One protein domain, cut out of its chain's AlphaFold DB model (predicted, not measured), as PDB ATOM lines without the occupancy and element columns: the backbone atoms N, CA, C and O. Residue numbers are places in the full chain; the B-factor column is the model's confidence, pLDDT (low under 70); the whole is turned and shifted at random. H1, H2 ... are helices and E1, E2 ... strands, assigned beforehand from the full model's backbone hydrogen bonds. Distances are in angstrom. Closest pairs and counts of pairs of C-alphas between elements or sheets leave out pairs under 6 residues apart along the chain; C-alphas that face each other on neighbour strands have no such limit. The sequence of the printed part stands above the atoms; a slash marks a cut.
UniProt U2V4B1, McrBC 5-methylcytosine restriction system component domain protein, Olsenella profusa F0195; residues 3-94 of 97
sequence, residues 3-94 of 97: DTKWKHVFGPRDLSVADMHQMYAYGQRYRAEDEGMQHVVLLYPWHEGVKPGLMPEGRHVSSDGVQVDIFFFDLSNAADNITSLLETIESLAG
ATOM      1  N   ASP A   3     397.182 142.476 194.200       93.00
ATOM      2  CA  ASP A   3     398.192 141.469 194.527       93.00
ATOM      3  C   ASP A   3     397.971 140.963 195.956       93.00
ATOM      4  O   ASP A   3     397.589 141.725 196.841       93.00
ATOM      5  N   THR A   4     398.185 139.668 196.184       93.19
ATOM      6  CA  THR A   4     398.033 139.048 197.507       93.19
ATOM      7  C   THR A   4     399.374 138.538 198.002       93.19
ATOM      8  O   THR A   4     400.201 138.034 197.236       93.19
ATOM      9  N   LYS A   5     399.587 138.630 199.311       93.06
ATOM     10  CA  LYS A   5     400.796 138.143 199.972       93.06
ATOM     11  C   LYS A   5     400.428 137.401 201.244       93.06
ATOM     12  O   LYS A   5     399.691 137.909 202.080       93.06
ATOM     13  N   TRP A   6     401.008 136.221 201.432       92.06
ATOM     14  CA  TRP A   6     400.813 135.426 202.642       92.06
ATOM     15  C   TRP A   6     401.941 135.671 203.646       92.06
ATOM     16  O   TRP A   6     402.970 134.995 203.622       92.06
ATOM     17  N   LYS A   7     401.777 136.672 204.512       89.12
ATOM     18  CA  LYS A   7     402.726 136.969 205.594       89.12
ATOM     19  C   LYS A   7     402.052 137.718 206.736       89.12
ATOM     20  O   LYS A   7     401.025 138.356 206.540       89.12
ATOM     21  N   HIS A   8     402.664 137.656 207.915       87.81
ATOM     22  CA  HIS A   8     402.220 138.405 209.086       87.81
ATOM     23  C   HIS A   8     402.817 139.815 209.032       87.81
ATOM     24  O   HIS A   8     404.025 139.963 208.839       87.81
ATOM     25  N   VAL A   9     401.981 140.837 209.199       87.25
ATOM     26  CA  VAL A   9     402.381 142.251 209.173       87.25
ATOM     27  C   VAL A   9     401.792 142.907 210.418       87.25
ATOM     28  O   VAL A   9     400.581 143.071 210.516       87.25
ATOM     29  N   PHE A  10     402.638 143.262 211.386       82.88
ATOM     30  CA  PHE A  10     402.216 143.861 212.660       82.88
ATOM     31  C   PHE A  10     402.400 145.379 212.691       82.88
ATOM     32  O   PHE A  10     401.842 146.049 213.562       82.88
ATOM     33  N   GLY A  11     403.242 145.898 211.790       78.88
ATOM     34  CA  GLY A  11     403.857 147.224 211.806       78.88
ATOM     35  C   GLY A  11     404.111 147.758 210.389       78.88
ATOM     36  O   GLY A  11     404.354 146.960 209.483       78.88
ATOM     37  N   PRO A  12     404.241 149.087 210.184       76.19
ATOM     38  CA  PRO A  12     404.734 149.624 208.908       76.19
ATOM     39  C   PRO A  12     406.169 149.145 208.625       76.19
ATOM     40  O   PRO A  12     406.603 149.077 207.482       76.19
ATOM     41  N   ARG A  13     406.911 148.790 209.684       78.75
ATOM     42  CA  ARG A  13     408.263 148.217 209.617       78.75
ATOM     43  C   ARG A  13     408.292 146.780 209.090       78.75
ATOM     44  O   ARG A  13     409.349 146.341 208.654       78.75
ATOM     45  N   ASP A  14     407.158 146.082 209.113       81.88
ATOM     46  CA  ASP A  14     407.029 144.708 208.612       81.88
ATOM     47  C   ASP A  14     406.595 144.677 207.137       81.88
ATOM     48  O   ASP A  14     406.521 143.616 206.500       81.88
ATOM     49  N   LEU A  15     406.320 145.853 206.558       83.94
ATOM     50  CA  LEU A  15     406.156 145.992 205.122       83.94
ATOM     51  C   LEU A  15     407.489 145.674 204.450       83.94
ATOM     52  O   LEU A  15     408.517 146.308 204.678       83.94
ATOM     53  N   SER A  16     407.458 144.643 203.614       84.31
ATOM     54  CA  SER A  16     408.637 144.179 202.901       84.31
ATOM     55  C   SER A  16     408.992 145.212 201.846       84.31
ATOM     56  O   SER A  16     408.175 145.529 200.979       84.31
ATOM     57  N   VAL A  17     410.234 145.694 201.885       86.50
ATOM     58  CA  VAL A  17     410.783 146.570 200.841       86.50
ATOM     59  C   VAL A  17     410.667 145.904 199.467       86.50
ATOM     60  O   VAL A  17     410.364 146.578 198.486       86.50
ATOM     61  N   ALA A  18     410.839 144.580 199.397       89.75
ATOM     62  CA  ALA A  18     410.689 143.828 198.155       89.75
ATOM     63  C   ALA A  18     409.238 143.822 197.648       89.75
ATOM     64  O   ALA A  18     409.024 143.997 196.451       89.75
ATOM     65  N   ASP A  19     408.249 143.692 198.542       90.00
ATOM     66  CA  ASP A  19     406.834 143.749 198.152       90.00
ATOM     67  C   ASP A  19     406.490 145.140 197.615       90.00
ATOM     68  O   ASP A  19     405.918 145.257 196.535       90.00
ATOM     69  N   MET A  20     406.901 146.201 198.319       88.94
ATOM     70  CA  MET A  20     406.655 147.581 197.885       88.94
ATOM     71  C   MET A  20     407.314 147.880 196.538       88.94
ATOM     72  O   MET A  20     406.683 148.452 195.652       88.94
ATOM     73  N   HIS A  21     408.561 147.441 196.348       90.94
ATOM     74  CA  HIS A  21     409.258 147.585 195.073       90.94
ATOM     75  C   HIS A  21     408.526 146.854 193.938       90.94
ATOM     76  O   HIS A  21     408.405 147.383 192.833       90.94
ATOM     77  N   GLN A  22     408.000 145.656 194.206       92.12
ATOM     78  CA  GLN A  22     407.193 144.919 193.239       92.12
ATOM     79  C   GLN A  22     405.904 145.676 192.887       92.12
ATOM     80  O   GLN A  22     405.568 145.777 191.708       92.12
ATOM     81  N   MET A  23     405.215 146.256 193.876       93.12
ATOM     82  CA  MET A  23     403.987 147.023 193.635       93.12
ATOM     83  C   MET A  23     404.250 148.274 192.793       93.12
ATOM     84  O   MET A  23     403.492 148.562 191.868       93.12
ATOM     85  N   TYR A  24     405.354 148.983 193.044       91.12
ATOM     86  CA  TYR A  24     405.745 150.129 192.219       91.12
ATOM     87  C   TYR A  24     406.080 149.722 190.783       91.12
ATOM     88  O   TYR A  24     405.620 150.368 189.843       91.12
ATOM     89  N   ALA A  25     406.803 148.614 190.595       91.25
ATOM     90  CA  ALA A  25     407.085 148.090 189.262       91.25
ATOM     91  C   ALA A  25     405.796 147.732 188.500       91.25
ATOM     92  O   ALA A  25     405.689 148.023 187.308       91.25
ATOM     93  N   TYR A  26     404.801 147.153 189.182       90.88
ATOM     94  CA  TYR A  26     403.490 146.890 188.588       90.88
ATOM     95  C   TYR A  26     402.763 148.169 188.200       90.88
ATOM     96  O   TYR A  26     402.336 148.286 187.052       90.88
ATOM     97  N   GLY A  27     402.664 149.141 189.107       89.56
ATOM     98  CA  GLY A  27     402.020 150.414 188.796       89.56
ATOM     99  C   GLY A  27     402.654 151.090 187.584       89.56
ATOM    100  O   GLY A  27     401.943 151.449 186.655       89.56
ATOM    101  N   GLN A  28     403.985 151.147 187.518       88.50
ATOM    102  CA  GLN A  28     404.687 151.751 186.384       88.50
ATOM    103  C   GLN A  28     404.470 150.999 185.073       88.50
ATOM    104  O   GLN A  28     404.248 151.614 184.029       88.50
ATOM    105  N   ARG A  29     404.492 149.664 185.120       90.12
ATOM    106  CA  ARG A  29     404.267 148.818 183.944       90.12
ATOM    107  C   ARG A  29     402.895 149.062 183.320       90.12
ATOM    108  O   ARG A  29     402.826 149.139 182.096       90.12
ATOM    109  N   TYR A  30     401.846 149.142 184.141       87.06
ATOM    110  CA  TYR A  30     400.469 149.302 183.663       87.06
ATOM    111  C   TYR A  30     400.105 150.750 183.370       87.06
ATOM    112  O   TYR A  30     399.351 151.008 182.442       87.06
ATOM    113  N   ARG A  31     400.679 151.708 184.095       84.25
ATOM    114  CA  ARG A  31     400.440 153.126 183.834       84.25
ATOM    115  C   ARG A  31     401.003 153.586 182.487       84.25
ATOM    116  O   ARG A  31     400.476 154.511 181.886       84.25
ATOM    117  N   ALA A  32     402.041 152.910 181.988       83.88
ATOM    118  CA  ALA A  32     402.530 153.088 180.621       83.88
ATOM    119  C   ALA A  32     401.557 152.564 179.542       83.88
ATOM    120  O   ALA A  32     401.703 152.919 178.375       83.88
ATOM    121  N   GLU A  33     400.601 151.705 179.910       84.88
ATOM    122  CA  GLU A  33     399.564 151.173 179.015       84.88
ATOM    123  C   GLU A  33     398.246 151.952 179.142       84.88
ATOM    124  O   GLU A  33     397.550 152.137 178.146       84.88
ATOM    125  N   ASP A  34     397.925 152.427 180.349       82.06
ATOM    126  CA  ASP A  34     396.715 153.184 180.670       82.06
ATOM    127  C   ASP A  34     397.004 154.210 181.780       82.06
ATOM    128  O   ASP A  34     397.247 153.855 182.935       82.06
ATOM    129  N   GLU A  35     396.954 155.503 181.450       72.75
ATOM    130  CA  GLU A  35     397.218 156.592 182.404       72.75
ATOM    131  C   GLU A  35     396.184 156.676 183.545       72.75
ATOM    132  O   GLU A  35     396.476 157.265 184.595       72.75
ATOM    133  N   GLY A  36     395.004 156.064 183.376       74.75
ATOM    134  CA  GLY A  36     393.986 155.921 184.422       74.75
ATOM    135  C   GLY A  36     394.391 154.942 185.527       74.75
ATOM    136  O   GLY A  36     393.824 154.954 186.621       74.75
ATOM    137  N   MET A  37     395.416 154.123 185.287       77.38
ATOM    138  CA  MET A  37     395.895 153.133 186.239       77.38
ATOM    139  C   MET A  37     396.845 153.757 187.273       77.38
ATOM    140  O   MET A  37     398.061 153.819 187.090       77.38
ATOM    141  N   GLN A  38     396.277 154.208 188.395       78.25
ATOM    142  CA  GLN A  38     397.024 154.875 189.475       78.25
ATOM    143  C   GLN A  38     397.193 154.023 190.740       78.25
ATOM    144  O   GLN A  38     398.090 154.298 191.537       78.25
ATOM    145  N   HIS A  39     396.372 152.978 190.896       85.94
ATOM    146  CA  HIS A  39     396.212 152.243 192.152       85.94
ATOM    147  C   HIS A  39     396.621 150.773 192.054       85.94
ATOM    148  O   HIS A  39     396.123 150.003 191.223       85.94
ATOM    149  N   VAL A  40     397.474 150.357 192.982       90.62
ATOM    150  CA  VAL A  40     397.791 148.957 193.255       90.62
ATOM    151  C   VAL A  40     397.260 148.616 194.641       90.62
ATOM    152  O   VAL A  40     397.667 149.227 195.621       90.62
ATOM    153  N   VAL A  41     396.360 147.641 194.730       91.38
ATOM    154  CA  VAL A  41     395.810 147.179 196.007       91.38
ATOM    155  C   VAL A  41     396.589 145.949 196.463       91.38
ATOM    156  O   VAL A  41     396.620 144.937 195.759       91.38
ATOM    157  N   LEU A  42     397.222 146.037 197.629       92.12
ATOM    158  CA  LEU A  42     398.025 144.973 198.220       92.12
ATOM    159  C   LEU A  42     397.283 144.336 199.394       92.12
ATOM    160  O   LEU A  42     397.019 144.983 200.406       92.12
ATOM    161  N   LEU A  43     396.974 143.052 199.255       92.38
ATOM    162  CA  LEU A  43     396.202 142.277 200.214       92.38
ATOM    163  C   LEU A  43     397.119 141.473 201.138       92.38
ATOM    164  O   LEU A  43     397.896 140.626 200.679       92.38
ATOM    165  N   TYR A  44     396.964 141.687 202.441       91.88
ATOM    166  CA  TYR A  44     397.553 140.855 203.490       91.88
ATOM    167  C   TYR A  44     396.459 140.131 204.275       91.88
ATOM    168  O   TYR A  44     395.389 140.702 204.471       91.88
ATOM    169  N   PRO A  45     396.686 138.899 204.762       92.44
ATOM    170  CA  PRO A  45     395.754 138.272 205.687       92.44
ATOM    171  C   PRO A  45     395.715 139.066 206.998       92.44
ATOM    172  O   PRO A  45     396.756 139.394 207.574       92.44
ATOM    173  N   TRP A  46     394.511 139.366 207.479       91.50
ATOM    174  CA  TRP A  46     394.321 139.918 208.814       91.50
ATOM    175  C   TRP A  46     394.662 138.866 209.879       91.50
ATOM    176  O   TRP A  46     394.458 137.666 209.691       91.50
ATOM    177  N   HIS A  47     395.183 139.327 211.012       90.25
ATOM    178  CA  HIS A  47     395.396 138.521 212.209       90.25
ATOM    179  C   HIS A  47     395.281 139.408 213.454       90.25
ATOM    180  O   HIS A  47     395.440 140.621 213.367       90.25
ATOM    181  N   GLU A  48     395.110 138.815 214.639       87.62
ATOM    182  CA  GLU A  48     394.898 139.534 215.916       87.62
ATOM    183  C   GLU A  48     396.014 140.531 216.296       87.62
ATOM    184  O   GLU A  48     395.840 141.408 217.141       87.62
ATOM    185  N   GLY A  49     397.187 140.390 215.678       84.19
ATOM    186  CA  GLY A  49     398.323 141.297 215.851       84.19
ATOM    187  C   GLY A  49     398.204 142.600 215.057       84.19
ATOM    188  O   GLY A  49     398.919 143.554 215.368       84.19
ATOM    189  N   VAL A  50     397.312 142.656 214.063       80.69
ATOM    190  CA  VAL A  50     396.985 143.863 213.301       80.69
ATOM    191  C   VAL A  50     396.135 144.758 214.196       80.69
ATOM    192  O   VAL A  50     394.948 144.517 214.411       80.69
ATOM    193  N   LYS A  51     396.756 145.790 214.766       72.06
ATOM    194  CA  LYS A  51     396.055 146.734 215.638       72.06
ATOM    195  C   LYS A  51     395.453 147.885 214.815       72.06
ATOM    196  O   LYS A  51     396.193 148.509 214.048       72.06
ATOM    197  N   PRO A  52     394.164 148.222 215.010       65.88
ATOM    198  CA  PRO A  52     393.548 149.398 214.393       65.88
ATOM    199  C   PRO A  52     394.358 150.671 214.683       65.88
ATOM    200  O   PRO A  52     394.789 150.887 215.818       65.88
ATOM    201  N   GLY A  53     394.601 151.493 213.659       62.53
ATOM    202  CA  GLY A  53     395.342 152.760 213.777       62.53
ATOM    203  C   GLY A  53     396.867 152.652 213.950       62.53
ATOM    204  O   GLY A  53     397.536 153.678 214.063       62.53
ATOM    205  N   LEU A  54     397.436 151.441 213.980       54.19
ATOM    206  CA  LEU A  54     398.890 151.212 214.058       54.19
ATOM    207  C   LEU A  54     399.531 150.986 212.683       54.19
ATOM    208  O   LEU A  54     400.746 151.137 212.536       54.19
ATOM    209  N   MET A  55     398.717 150.632 211.687       57.97
ATOM    210  CA  MET A  55     399.106 150.595 210.279       57.97
ATOM    211  C   MET A  55     398.745 151.921 209.630       57.97
ATOM    212  O   MET A  55     397.757 152.537 210.033       57.97
ATOM    213  N   PRO A  56     399.476 152.348 208.589       50.34
ATOM    214  CA  PRO A  56     398.882 153.266 207.652       50.34
ATOM    215  C   PRO A  56     397.796 152.461 206.932       50.34
ATOM    216  O   PRO A  56     398.052 151.781 205.945       50.34
ATOM    217  N   GLU A  57     396.564 152.521 207.426       48.62
ATOM    218  CA  GLU A  57     395.456 152.649 206.487       48.62
ATOM    219  C   GLU A  57     395.790 153.906 205.683       48.62
ATOM    220  O   GLU A  57     395.700 155.032 206.177       48.62
ATOM    221  N   GLY A  58     396.435 153.710 204.539       60.19
ATOM    222  CA  GLY A  58     397.210 154.789 203.971       60.19
ATOM    223  C   GLY A  58     397.850 154.424 202.654       60.19
ATOM    224  O   GLY A  58     398.513 153.403 202.488       60.19
ATOM    225  N   ARG A  59     397.652 155.340 201.724       64.25
ATOM    226  CA  ARG A  59     398.186 155.327 200.380       64.25
ATOM    227  C   ARG A  59     399.693 155.567 200.402       64.25
ATOM    228  O   ARG A  59     400.150 156.651 200.769       64.25
ATOM    229  N   HIS A  60     400.470 154.587 199.959       76.62
ATOM    230  CA  HIS A  60     401.906 154.752 199.751       76.62
ATOM    231  C   HIS A  60     402.170 155.264 198.339       76.62
ATOM    232  O   HIS A  60     401.919 154.560 197.363       76.62
ATOM    233  N   VAL A  61     402.708 156.477 198.233       79.50
ATOM    234  CA  VAL A  61     402.986 157.120 196.946       79.50
ATOM    235  C   VAL A  61     404.478 157.038 196.648       79.50
ATOM    236  O   VAL A  61     405.313 157.477 197.436       79.50
ATOM    237  N   SER A  62     404.812 156.441 195.514       81.94
ATOM    238  CA  SER A  62     406.164 156.461 194.945       81.94
ATOM    239  C   SER A  62     406.492 157.829 194.344       81.94
ATOM    240  O   SER A  62     405.610 158.638 194.067       81.94
ATOM    241  N   SER A  63     407.776 158.093 194.095       81.12
ATOM    242  CA  SER A  63     408.227 159.356 193.491       81.12
ATOM    243  C   SER A  63     407.644 159.629 192.102       81.12
ATOM    244  O   SER A  63     407.588 160.780 191.682       81.12
ATOM    245  N   ASP A  64     407.233 158.586 191.385       78.44
ATOM    246  CA  ASP A  64     406.625 158.668 190.056       78.44
ATOM    247  C   ASP A  64     405.085 158.686 190.098       78.44
ATOM    248  O   ASP A  64     404.443 158.870 189.064       78.44
ATOM    249  N   GLY A  65     404.480 158.592 191.288       82.56
ATOM    250  CA  GLY A  65     403.046 158.773 191.504       82.56
ATOM    251  C   GLY A  65     402.215 157.489 191.503       82.56
ATOM    252  O   GLY A  65     400.990 157.595 191.556       82.56
ATOM    253  N   VAL A  66     402.827 156.296 191.475       86.75
ATOM    254  CA  VAL A  66     402.104 155.038 191.745       86.75
ATOM    255  C   VAL A  66     401.656 155.002 193.202       86.75
ATOM    256  O   VAL A  66     402.468 155.214 194.111       86.75
ATOM    257  N   GLN A  67     400.379 154.686 193.408       89.25
ATOM    258  CA  GLN A  67     399.727 154.624 194.708       89.25
ATOM    259  C   GLN A  67     399.504 153.160 195.092       89.25
ATOM    260  O   GLN A  67     398.916 152.397 194.326       89.25
ATOM    261  N   VAL A  68     400.008 152.759 196.258       89.44
ATOM    262  CA  VAL A  68     399.800 151.419 196.814       89.44
ATOM    263  C   VAL A  68     398.875 151.529 198.017       89.44
ATOM    264  O   VAL A  68     399.222 152.172 199.010       89.44
ATOM    265  N   ASP A  69     397.708 150.906 197.911       88.88
ATOM    266  CA  ASP A  69     396.667 150.869 198.931       88.88
ATOM    267  C   ASP A  69     396.692 149.482 199.597       88.88
ATOM    268  O   ASP A  69     396.569 148.456 198.929       88.88
ATOM    269  N   ILE A  70     396.916 149.425 200.910       88.44
ATOM    270  CA  ILE A  70     397.043 148.157 201.647       88.44
ATOM    271  C   ILE A  70     395.694 147.788 202.263       88.44
ATOM    272  O   ILE A  70     395.083 148.607 202.946       88.44
ATOM    273  N   PHE A  71     395.263 146.543 202.068       89.38
ATOM    274  CA  PHE A  71     394.022 146.009 202.624       89.38
ATOM    275  C   PHE A  71     394.302 144.726 203.415       89.38
ATOM    276  O   PHE A  71     394.894 143.777 202.898       89.38
ATOM    277  N   PHE A  72     393.865 144.686 204.673       90.31
ATOM    278  CA  PHE A  72     393.943 143.485 205.500       90.31
ATOM    279  C   PHE A  72     392.651 142.693 205.375       90.31
ATOM    280  O   PHE A  72     391.600 143.144 205.810       90.31
ATOM    281  N   PHE A  73     392.744 141.513 204.780       91.75
ATOM    282  CA  PHE A  73     391.606 140.654 204.520       91.75
ATOM    283  C   PHE A  73     391.439 139.631 205.646       91.75
ATOM    284  O   PHE A  73     392.281 138.744 205.821       91.75
ATOM    285  N   ASP A  74     390.347 139.728 206.397       92.88
ATOM    286  CA  ASP A  74     389.974 138.737 207.404       92.88
ATOM    287  C   ASP A  74     389.318 137.513 206.757       92.88
ATOM    288  O   ASP A  74     388.172 137.527 206.310       92.88
ATOM    289  N   LEU A  75     390.078 136.419 206.731       91.69
ATOM    290  CA  LEU A  75     389.646 135.130 206.194       91.69
ATOM    291  C   LEU A  75     388.576 134.453 207.062       91.69
ATOM    292  O   LEU A  75     387.844 133.604 206.553       91.69
ATOM    293  N   SER A  76     388.478 134.803 208.348       93.25
ATOM    294  CA  SER A  76     387.443 134.276 209.244       93.25
ATOM    295  C   SER A  76     386.087 134.947 209.022       93.25
ATOM    296  O   SER A  76     385.054 134.313 209.233       93.25
ATOM    297  N   ASN A  77     386.095 136.180 208.502       93.19
ATOM    298  CA  ASN A  77     384.912 136.917 208.074       93.19
ATOM    299  C   ASN A  77     384.994 137.333 206.592       93.19
ATOM    300  O   ASN A  77     384.869 138.507 206.227       93.19
ATOM    301  N   ALA A  78     385.232 136.344 205.726       93.44
ATOM    302  CA  ALA A  78     385.533 136.579 204.317       93.44
ATOM    303  C   ALA A  78     384.391 137.257 203.543       93.44
ATOM    304  O   ALA A  78     384.664 138.057 202.654       93.44
ATOM    305  N   ALA A  79     383.127 136.950 203.853       94.19
ATOM    306  CA  ALA A  79     381.984 137.515 203.134       94.19
ATOM    307  C   ALA A  79     381.908 139.040 203.310       94.19
ATOM    308  O   ALA A  79     381.916 139.768 202.319       94.19
ATOM    309  N   ASP A  80     381.938 139.515 204.557       93.69
ATOM    310  CA  ASP A  80     381.909 140.949 204.854       93.69
ATOM    311  C   ASP A  80     383.178 141.648 204.339       93.69
ATOM    312  O   ASP A  80     383.113 142.751 203.798       93.69
ATOM    313  N   ASN A  81     384.338 140.985 204.430       93.06
ATOM    314  CA  ASN A  81     385.602 141.543 203.938       93.06
ATOM    315  C   ASN A  81     385.644 141.679 202.415       93.06
ATOM    316  O   ASN A  81     386.238 142.632 201.913       93.06
ATOM    317  N   ILE A  82     385.007 140.768 201.669       95.06
ATOM    318  CA  ILE A  82     384.833 140.923 200.219       95.06
ATOM    319  C   ILE A  82     384.016 142.179 199.930       95.06
ATOM    320  O   ILE A  82     384.411 142.956 199.064       95.06
ATOM    321  N   THR A  83     382.926 142.413 200.664       95.25
ATOM    322  CA  THR A  83     382.122 143.631 200.505       95.25
ATOM    323  C   THR A  83     382.953 144.886 200.772       95.25
ATOM    324  O   THR A  83     382.998 145.767 199.918       95.25
ATOM    325  N   SER A  84     383.700 144.944 201.879       92.12
ATOM    326  CA  SER A  84     384.573 146.092 202.182       92.12
ATOM    327  C   SER A  84     385.695 146.293 201.154       92.12
ATOM    328  O   SER A  84     386.057 147.427 200.828       92.12
ATOM    329  N   LEU A  85     386.248 145.205 200.609       92.12
ATOM    330  CA  LEU A  85     387.250 145.272 199.546       92.12
ATOM    331  C   LEU A  85     386.654 145.832 198.248       92.12
ATOM    332  O   LEU A  85     387.285 146.669 197.605       92.12
ATOM    333  N   LEU A  86     385.445 145.404 197.870       92.94
ATOM    334  CA  LEU A  86     384.742 145.926 196.694       92.94
ATOM    335  C   LEU A  86     384.472 147.427 196.831       92.94
ATOM    336  O   LEU A  86     384.840 148.183 195.935       92.94
ATOM    337  N   GLU A  87     383.947 147.868 197.976       91.25
ATOM    338  CA  GLU A  87     383.718 149.293 198.257       91.25
ATOM    339  C   GLU A  87     385.013 150.114 198.158       91.25
ATOM    340  O   GLU A  87     385.018 151.229 197.626       91.25
ATOM    341  N   THR A  88     386.130 149.549 198.627       88.12
ATOM    342  CA  THR A  88     387.454 150.175 198.506       88.12
ATOM    343  C   THR A  88     387.846 150.331 197.037       88.12
ATOM    344  O   THR A  88     388.215 151.423 196.611       88.12
ATOM    345  N   ILE A  89     387.736 149.268 196.237       89.50
ATOM    346  CA  ILE A  89     388.110 149.287 194.815       89.50
ATOM    347  C   ILE A  89     387.236 150.268 194.026       89.50
ATOM    348  O   ILE A  89     387.765 151.042 193.228       89.50
ATOM    349  N   GLU A  90     385.925 150.281 194.269       90.19
ATOM    350  CA  GLU A  90     384.986 151.207 193.624       90.19
ATOM    351  C   GLU A  90     385.302 152.667 193.965       90.19
ATOM    352  O   GLU A  90     385.299 153.530 193.082       90.19
ATOM    353  N   SER A  91     385.644 152.943 195.230       87.06
ATOM    354  CA  SER A  91     386.075 154.273 195.660       87.06
ATOM    355  C   SER A  91     387.378 154.708 194.985       87.06
ATOM    356  O   SER A  91     387.516 155.883 194.653       87.06
ATOM    357  N   LEU A  92     388.337 153.797 194.793       84.81
ATOM    358  CA  LEU A  92     389.612 154.099 194.128       84.81
ATOM    359  C   LEU A  92     389.445 154.294 192.617       84.81
ATOM    360  O   LEU A  92     390.153 155.101 192.022       84.81
ATOM    361  N   ALA A  93     388.497 153.593 191.998       80.56
ATOM    362  CA  ALA A  93     388.180 153.738 190.580       80.56
ATOM    363  C   ALA A  93     387.424 155.041 190.250       80.56
ATOM    364  O   ALA A  93     387.194 155.331 189.078       80.56
ATOM    365  N   GLY A  94     387.020 155.823 191.260       71.06
ATOM    366  CA  GLY A  94     386.183 157.008 191.061       71.06
ATOM    367  C   GLY A  94     384.769 156.667 190.579       71.06
ATOM    368  O   GLY A  94     384.103 157.512 189.994       71.06
TER     369      GLY A  94
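Overview. This is residues 3 to 94 of the 97 residues of the protein "McrBC 5-methylcytosine restriction system component domain protein" of Olsenella profusa F0195 (UniProt U2V4B1). A narrow sheet of two parallel strands, E1 and E2, makes the middle, with helix H1 over one face of it and helix H2 over the other, a sandwich of helix, sheet and helix. Short pairings widen the sheet: residues 3 to 4 run beside E1, and residues 60 to 61, in the long link between the strands, beside E2. The printed part has 92 residues, with two named helices and two named strands in the order H1, E1, E2, H2; the class is mixed, helices and strands, with 44 residues, under half, in named elements. It is compact, with a radius of gyration of the C-alphas of 13.3 A, and spans 38 by 28 by 21 A.

Arrangement. E1, residues 39 to 45, and E2, residues 67 to 73, are parallel neighbours, with 25 degrees between their directions. N 42 and O 69, 2.8 A apart, and N 71 and O 42, 2.9 A apart, are within hydrogen-bond range. Residues 60 to 61 pair antiparallel with 67 to 68 of E2, and residues 3 to 4 pair parallel with 42 to 43 of E1. The closest C-alphas of H1, residues 17 to 31, and E1 are those of Gly 27 and Val 40, 6.3 A apart. Those of H2, residues 78 to 92, and E2 are Phe 73 and Asn 81, 6.1 A apart. H1 and H2 are apart. In both helices every O i to N i+4 pair is within hydrogen-bond range.

Along the chain. E1 measures 19.5 A and E2 18.9 A from first to last C-alpha. H1 begins at C-alpha 17, (410.783, 146.570, 200.841), and measures 21.0 A. H2 measures 20.7 A and ends at C-alpha 92, (389.612, 154.099, 194.128).

Size, cuts and confidence. The two farthest C-alphas, of Glu 33 and Glu 48, are 39.0 A apart. The printed part has no cut. The link from E1 to E2 is long, H1 to E1 short, E2 to H2 tight. Mean pLDDT of the printed part is 84.8; residues 52 to 59 are under 70.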